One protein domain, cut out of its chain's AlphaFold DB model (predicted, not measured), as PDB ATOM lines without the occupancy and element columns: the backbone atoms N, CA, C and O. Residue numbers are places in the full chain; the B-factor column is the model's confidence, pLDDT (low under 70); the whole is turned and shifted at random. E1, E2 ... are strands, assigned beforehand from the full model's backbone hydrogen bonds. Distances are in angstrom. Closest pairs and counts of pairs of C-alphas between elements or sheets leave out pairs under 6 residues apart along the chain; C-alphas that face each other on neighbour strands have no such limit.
ATOM      1  N   GLY A  54     128.778 108.901 148.842       86.06
ATOM      2  CA  GLY A  54     128.688 109.581 147.549       86.06
ATOM      3  C   GLY A  54     129.820 109.187 146.599       86.06
ATOM      4  O   GLY A  54     130.703 108.402 146.950       86.06
ATOM      5  N   PHE A  55     129.807 109.767 145.401       87.56
ATOM      6  CA  PHE A  55     130.928 109.706 144.467       87.56
ATOM      7  C   PHE A  55     131.782 110.965 144.617       87.56
ATOM      8  O   PHE A  55     131.301 112.076 144.393       87.56
ATOM      9  N   GLU A  56     133.045 110.785 144.991       89.12
ATOM     10  CA  GLU A  56     134.048 111.841 144.917       89.12
ATOM     11  C   GLU A  56     134.818 111.676 143.605       89.12
ATOM     12  O   GLU A  56     135.538 110.693 143.410       89.12
ATOM     13  N   GLY A  57     134.608 112.611 142.675       87.56
ATOM     14  CA  GLY A  57     135.314 112.609 141.398       87.56
ATOM     15  C   GLY A  57     136.807 112.936 141.545       87.56
ATOM     16  O   GLY A  57     137.268 113.312 142.622       87.56
ATOM     17  N   PRO A  58     137.596 112.836 140.461       95.00
ATOM     18  CA  PRO A  58     139.004 113.218 140.490       95.00
ATOM     19  C   PRO A  58     139.192 114.681 140.916       95.00
ATOM     20  O   PRO A  58     138.654 115.591 140.282       95.00
ATOM     21  N   ASN A  59     139.989 114.897 141.965       97.00
ATOM     22  CA  ASN A  59     140.389 116.220 142.444       97.00
ATOM     23  C   ASN A  59     141.559 116.756 141.605       97.00
ATOM     24  O   ASN A  59     142.623 116.138 141.549       97.00
ATOM     25  N   VAL A  60     141.374 117.905 140.955       97.69
ATOM     26  CA  VAL A  60     142.308 118.460 139.966       97.69
ATOM     27  C   VAL A  60     142.554 119.939 140.251       97.69
ATOM     28  O   VAL A  60     141.620 120.724 140.361       97.69
ATOM     29  N   ALA A  61     143.817 120.348 140.340       97.62
ATOM     30  CA  ALA A  61     144.180 121.754 140.498       97.62
ATOM     31  C   ALA A  61     144.239 122.437 139.122       97.62
ATOM     32  O   ALA A  61     145.302 122.499 138.506       97.62
ATOM     33  N   LEU A  62     143.099 122.919 138.614       97.62
ATOM     34  CA  LEU A  62     143.064 123.618 137.326       97.62
ATOM     35  C   LEU A  62     143.812 124.951 137.414       97.62
ATOM     36  O   LEU A  62     143.752 125.646 138.429       97.62
ATOM     37  N   ILE A  63     144.488 125.328 136.332       97.44
ATOM     38  CA  ILE A  63     145.247 126.584 136.247       97.44
ATOM     39  C   ILE A  63     144.383 127.712 135.666       97.44
ATOM     40  O   ILE A  63     144.546 128.879 136.014       97.44
ATOM     41  N   SER A  64     143.461 127.381 134.757       96.50
ATOM     42  CA  SER A  64     142.543 128.332 134.120       96.50
ATOM     43  C   SER A  64     141.313 127.620 133.556       96.50
ATOM     44  O   SER A  64     141.271 126.394 133.448       96.50
ATOM     45  N   ARG A  65     140.321 128.392 133.101       95.81
ATOM     46  CA  ARG A  65     139.136 127.857 132.415       95.81
ATOM     47  C   ARG A  65     139.459 127.181 131.079       95.81
ATOM     48  O   ARG A  65     138.644 126.407 130.605       95.81
ATOM     49  N   THR A  66     140.630 127.407 130.492       96.50
ATOM     50  CA  THR A  66     141.079 126.778 129.235       96.50
ATOM     51  C   THR A  66     142.239 125.804 129.451       96.50
ATOM     52  O   THR A  66     142.961 125.480 128.510       96.50
ATOM     53  N   ASP A  67     142.467 125.369 130.690       97.25
ATOM     54  CA  ASP A  67     143.566 124.472 131.034       97.25
ATOM     55  C   ASP A  67     143.378 123.074 130.426       97.25
ATOM     56  O   ASP A  67     142.672 122.228 130.970       97.25
ATOM     57  N   ALA A  68     144.040 122.841 129.294       95.75
ATOM     58  CA  ALA A  68     144.143 121.542 128.631       95.75
ATOM     59  C   ALA A  68     145.526 120.890 128.828       95.75
ATOM     60  O   ALA A  68     145.888 119.981 128.079       95.75
ATOM     61  N   LEU A  69     146.331 121.394 129.771       95.75
ATOM     62  CA  LEU A  69     147.673 120.877 130.053       95.75
ATOM     63  C   LEU A  69     147.672 119.989 131.292       95.75
ATOM     64  O   LEU A  69     148.279 118.920 131.264       95.75
ATOM     65  N   THR A  70     146.963 120.398 132.348       96.44
ATOM     66  CA  THR A  70     146.819 119.595 133.573       96.44
ATOM     67  C   THR A  70     146.156 118.253 133.275       96.44
ATOM     68  O   THR A  70     146.556 117.221 133.811       96.44
ATOM     69  N   ILE A  71     145.185 118.257 132.361       96.25
ATOM     70  CA  ILE A  71     144.625 117.053 131.749       96.25
ATOM     71  C   ILE A  71     144.826 117.179 130.238       96.25
ATOM     72  O   ILE A  71     144.090 117.938 129.612       96.25
ATOM     73  N   PRO A  72     145.810 116.479 129.645       96.44
ATOM     74  CA  PRO A  72     146.060 116.530 128.210       96.44
ATOM     75  C   PRO A  72     144.898 115.955 127.394       96.44
ATOM     76  O   PRO A  72     144.374 114.893 127.722       96.44
ATOM     77  N   LEU A  73     144.551 116.626 126.291       93.44
ATOM     78  CA  LEU A  73     143.489 116.213 125.356       93.44
ATOM     79  C   LEU A  73     142.149 115.883 126.052       93.44
ATOM     80  O   LEU A  73     141.593 114.799 125.846       93.44
ATOM     81  N   PRO A  74     141.615 116.799 126.877       96.44
ATOM     82  CA  PRO A  74     140.361 116.567 127.578       96.44
ATOM     83  C   PRO A  74     139.216 116.401 126.568       96.44
ATOM     84  O   PRO A  74     139.116 117.127 125.574       96.44
ATOM     85  N   THR A  75     138.360 115.414 126.820       96.81
ATOM     86  CA  THR A  75     137.198 115.111 125.979       96.81
ATOM     87  C   THR A  75     135.963 115.825 126.506       96.81
ATOM     88  O   THR A  75     135.821 116.051 127.709       96.81
ATOM     89  N   ASP A  76     135.066 116.215 125.603       96.75
ATOM     90  CA  ASP A  76     133.805 116.838 125.994       96.75
ATOM     91  C   ASP A  76     132.998 115.889 126.896       96.75
ATOM     92  O   ASP A  76     132.838 114.707 126.593       96.75
ATOM     93  N   GLY A  77     132.490 116.420 128.011       93.06
ATOM     94  CA  GLY A  77     131.774 115.659 129.039       93.06
ATOM     95  C   GLY A  77     132.652 115.122 130.174       93.06
ATOM     96  O   GLY A  77     132.112 114.547 131.116       93.06
ATOM     97  N   LEU A  78     133.974 115.323 130.134       95.75
ATOM     98  CA  LEU A  78     134.870 114.974 131.240       95.75
ATOM     99  C   LEU A  78     134.558 115.823 132.481       95.75
ATOM    100  O   LEU A  78     134.479 117.039 132.357       95.75
ATOM    101  N   ILE A  79     134.431 115.203 133.659       95.94
ATOM    102  CA  ILE A  79     134.080 115.871 134.928       95.94
ATOM    103  C   ILE A  79     135.229 115.744 135.933       95.94
ATOM    104  O   ILE A  79     135.799 114.664 136.092       95.94
ATOM    105  N   VAL A  80     135.540 116.833 136.637       96.62
ATOM    106  CA  VAL A  80     136.551 116.894 137.705       96.62
ATOM    107  C   VAL A  80     136.069 117.783 138.845       96.62
ATOM    108  O   VAL A  80     135.275 118.692 138.619       96.62
ATOM    109  N   PHE A  81     136.570 117.567 140.057       96.12
ATOM    110  CA  PHE A  81     136.461 118.553 141.128       96.12
ATOM    111  C   PHE A  81     137.693 119.459 141.083       96.12
ATOM    112  O   PHE A  81     138.816 119.003 141.294       96.12
ATOM    113  N   ASN A  82     137.507 120.737 140.765       96.69
ATOM    114  CA  ASN A  82     138.584 121.713 140.803       96.69
ATOM    115  C   ASN A  82     138.935 122.055 142.257       96.69
ATOM    116  O   ASN A  82     138.040 122.340 143.045       96.69
ATOM    117  N   THR A  83     140.222 122.094 142.597       96.94
ATOM    118  CA  THR A  83     140.700 122.482 143.938       96.94
ATOM    119  C   THR A  83     141.312 123.884 143.989       96.94
ATOM    120  O   THR A  83     141.568 124.404 145.075       96.94
ATOM    121  N   THR A  84     141.532 124.522 142.836       97.38
ATOM    122  CA  THR A  84     142.153 125.850 142.748       97.38
ATOM    123  C   THR A  84     141.132 126.970 142.948       97.38
ATOM    124  O   THR A  84     140.065 126.965 142.337       97.38
ATOM    125  N   THR A  85     141.503 127.999 143.709       96.31
ATOM    126  CA  THR A  85     140.811 129.296 143.699       96.31
ATOM    127  C   THR A  85     141.599 130.279 142.842       96.31
ATOM    128  O   THR A  85     142.769 130.541 143.117       96.31
ATOM    129  N   LEU A  86     140.956 130.852 141.828       95.69
ATOM    130  CA  LEU A  86     141.508 131.915 140.992       95.69
ATOM    131  C   LEU A  86     140.477 133.037 140.895       95.69
ATOM    132  O   LEU A  86     139.398 132.830 140.348       95.69
ATOM    133  N   SER A  87     140.808 134.219 141.412       93.56
ATOM    134  CA  SER A  87     139.942 135.395 141.292       93.56
ATOM    135  C   SER A  87     139.839 135.850 139.835       93.56
ATOM    136  O   SER A  87     140.835 135.865 139.111       93.56
ATOM    137  N   GLY A  88     138.649 136.262 139.409       88.31
ATOM    138  CA  GLY A  88     138.389 136.658 138.029       88.31
ATOM    139  C   GLY A  88     136.954 137.114 137.812       88.31
ATOM    140  O   GLY A  88     136.183 137.232 138.764       88.31
ATOM    141  N   ASP A  89     136.599 137.361 136.556       84.00
ATOM    142  CA  ASP A  89     135.200 137.488 136.153       84.00
ATOM    143  C   ASP A  89     134.578 136.098 135.920       84.00
ATOM    144  O   ASP A  89     135.209 135.060 136.130       84.00
ATOM    145  N   THR A  90     133.332 136.060 135.449       79.75
ATOM    146  CA  THR A  90     132.628 134.807 135.129       79.75
ATOM    147  C   THR A  90     133.371 133.924 134.121       79.75
ATOM    148  O   THR A  90     133.122 132.711 134.053       79.75
ATOM    149  N   ASP A  91     134.281 134.515 133.341       82.94
ATOM    150  CA  ASP A  91     135.030 133.845 132.295       82.94
ATOM    151  C   ASP A  91     136.403 133.322 132.707       82.94
ATOM    152  O   ASP A  91     136.897 132.379 132.080       82.94
ATOM    153  N   THR A  92     137.005 133.875 133.758       87.94
ATOM    154  CA  THR A  92     138.346 133.485 134.218       87.94
ATOM    155  C   THR A  92     138.377 132.927 135.637       87.94
ATOM    156  O   THR A  92     139.356 132.273 135.994       87.94
ATOM    157  N   GLU A  93     137.329 133.142 136.434       93.25
ATOM    158  CA  GLU A  93     137.262 132.682 137.821       93.25
ATOM    159  C   GLU A  93     137.289 131.147 137.928       93.25
ATOM    160  O   GLU A  93     136.587 130.431 137.198       93.25
ATOM    161  N   LEU A  94     138.072 130.655 138.894       95.00
ATOM    162  CA  LEU A  94     138.021 129.285 139.399       95.00
ATOM    163  C   LEU A  94     137.661 129.293 140.883       95.00
ATOM    164  O   LEU A  94     138.207 130.072 141.664       95.00
ATOM    165  N   LYS A  95     136.772 128.384 141.273       93.25
ATOM    166  CA  LYS A  95     136.398 128.118 142.664       93.25
ATOM    167  C   LYS A  95     136.512 126.620 142.938       93.25
ATOM    168  O   LYS A  95     136.352 125.839 141.996       93.25
ATOM    169  N   PRO A  96     136.739 126.200 144.191       93.75
ATOM    170  CA  PRO A  96     136.619 124.799 144.560       93.75
ATOM    171  C   PRO A  96     135.192 124.288 144.306       93.75
ATOM    172  O   PRO A  96     134.270 124.677 145.018       93.75
ATOM    173  N   SER A  97     134.992 123.506 143.242       92.12
ATOM    174  CA  SER A  97     133.688 122.982 142.799       92.12
ATOM    175  C   SER A  97     133.873 121.946 141.683       92.12
ATOM    176  O   SER A  97     134.973 121.786 141.153       92.12
ATOM    177  N   TYR A  98     132.805 121.263 141.276       94.56
ATOM    178  CA  TYR A  98     132.820 120.418 140.086       94.56
ATOM    179  C   TYR A  98     132.850 121.252 138.800       94.56
ATOM    180  O   TYR A  98     132.128 122.238 138.658       94.56
ATOM    181  N   TYR A  99     133.653 120.817 137.830       95.19
ATOM    182  CA  TYR A  99     133.739 121.369 136.481       95.19
ATOM    183  C   TYR A  99     133.587 120.256 135.446       95.19
ATOM    184  O   TYR A  99     133.997 119.122 135.687       95.19
ATOM    185  N   TYR A 100     133.054 120.592 134.273       96.50
ATOM    186  CA  TYR A 100     133.068 119.720 133.104       96.50
ATOM    187  C   TYR A 100     133.761 120.376 131.909       96.50
ATOM    188  O   TYR A 100     133.666 121.589 131.714       96.50
ATOM    189  N   TRP A 101     134.461 119.583 131.102       97.38
ATOM    190  CA  TRP A 101     135.071 120.056 129.865       97.38
ATOM    191  C   TRP A 101     134.057 120.064 128.724       97.38
ATOM    192  O   TRP A 101     133.315 119.099 128.528       97.38
ATOM    193  N   LYS A 102     134.020 121.155 127.960       96.31
ATOM    194  CA  LYS A 102     133.225 121.286 126.740       96.31
ATOM    195  C   LYS A 102     133.840 122.333 125.822       96.31
ATOM    196  O   LYS A 102     134.182 123.420 126.285       96.31
ATOM    197  N   THR A 103     133.941 122.047 124.523       93.94
ATOM    198  CA  THR A 103     134.340 123.032 123.495       93.94
ATOM    199  C   THR A 103     135.592 123.833 123.884       93.94
ATOM    200  O   THR A 103     135.588 125.063 123.874       93.94
ATOM    201  N   SER A 104     136.655 123.123 124.270       94.50
ATOM    202  CA  SER A 104     137.956 123.695 124.656       94.50
ATOM    203  C   SER A 104     137.982 124.496 125.969       94.50
ATOM    204  O   SER A 104     138.838 125.370 126.145       94.50
ATOM    205  N   ARG A 105     137.052 124.226 126.891       96.25
ATOM    206  CA  ARG A 105     136.925 124.985 128.137       96.25
ATOM    207  C   ARG A 105     136.299 124.178 129.279       96.25
ATOM    208  O   ARG A 105     135.387 123.387 129.066       96.25
ATOM    209  N   TRP A 106     136.733 124.441 130.507       96.50
ATOM    210  CA  TRP A 106     136.094 123.999 131.744       96.50
ATOM    211  C   TRP A 106     134.896 124.889 132.079       96.50
ATOM    212  O   TRP A 106     134.993 126.118 132.098       96.50
ATOM    213  N   TYR A 107     133.758 124.292 132.401       93.88
ATOM    214  CA  TYR A 107     132.559 124.970 132.886       93.88
ATOM    215  C   TYR A 107     132.253 124.496 134.301       93.88
ATOM    216  O   TYR A 107     132.233 123.287 134.506       93.88
ATOM    217  N   PRO A 108     132.028 125.396 135.276       92.19
ATOM    218  CA  PRO A 108     131.579 124.970 136.589       92.19
ATOM    219  C   PRO A 108     130.192 124.341 136.449       92.19
ATOM    220  O   PRO A 108     129.362 124.816 135.664       92.19
ATOM    221  N   PHE A 109     129.923 123.298 137.225       87.31
ATOM    222  CA  PHE A 109     128.547 122.982 137.577       87.31
ATOM    223  C   PHE A 109     128.024 124.185 138.356       87.31
ATOM    224  O   PHE A 109     128.673 124.632 139.302       87.31
ATOM    225  N   ALA A 110     126.930 124.783 137.882       75.75
ATOM    226  CA  ALA A 110     126.371 125.953 138.535       75.75
ATOM    227  C   ALA A 110     126.106 125.611 140.005       75.75
ATOM    228  O   ALA A 110     125.379 124.663 140.296       75.75
ATOM    229  N   ASP A 111     126.700 126.387 140.907       59.91
ATOM    230  CA  ASP A 111     126.279 126.451 142.301       59.91
ATOM    231  C   ASP A 111     125.019 127.314 142.303       59.91
ATOM    232  O   ASP A 111     125.033 128.491 142.668       59.91
ATOM    233  N   ASP A 112     123.959 126.792 141.684       55.50
ATOM    234  CA  ASP A 112     122.679 127.466 141.715       55.50
ATOM    235  C   ASP A 112     122.221 127.285 143.156       55.50
ATOM    236  O   ASP A 112     121.711 126.233 143.546       55.50
ATOM    237  N   THR A 113     122.501 128.287 143.997       46.53
ATOM    238  CA  THR A 113     121.726 128.475 145.215       46.53
ATOM    239  C   THR A 113     120.287 128.275 144.786       46.53
ATOM    240  O   THR A 113     119.839 129.012 143.905       46.53
TER     241      THR A 113
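What this domain is: This is residues 54 to 113 of the 315 residues of a protein of Chryseobacterium sp. NEB161 (UniProt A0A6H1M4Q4). There is little regular structure here: a small antiparallel sheet in the order E1, E2, E3 makes a wall, and loops fold over one of its faces, residues 60 to 74 among them. Of 60 printed residues, 14 are in three named strands, with no named helix; the class is all strand. The whole is compact, with a radius of gyration of the C-alphas of 10.7 A and spans of 29 by 29 by 18 A.

How they stand to each other: Look first at residues 59 to 60, which pair parallel with residues 81 to 82 of E1, residues 79 to 82. E1 and E2, residues 97 to 102, form an antiparallel hairpin; N 80 and O 99 are 2.9 A apart. E2 and E3, residues 105 to 108, form another; N 100 and O 107 are 2.8 A apart. The three are a meander, each strand the antiparallel neighbour of the one before.

Where its parts are: Find C-alpha 79 at (134.080, 115.871, 134.928), where E1 begins its 9.4 A. E2 runs 16.2 A; E3 runs 10.0 A to C-alpha 108 at (131.579, 124.970, 136.589).

The domain as a whole: The printed part has no cut. E1 to E2 is a long link. Residues 111 to 113 have pLDDT under 70.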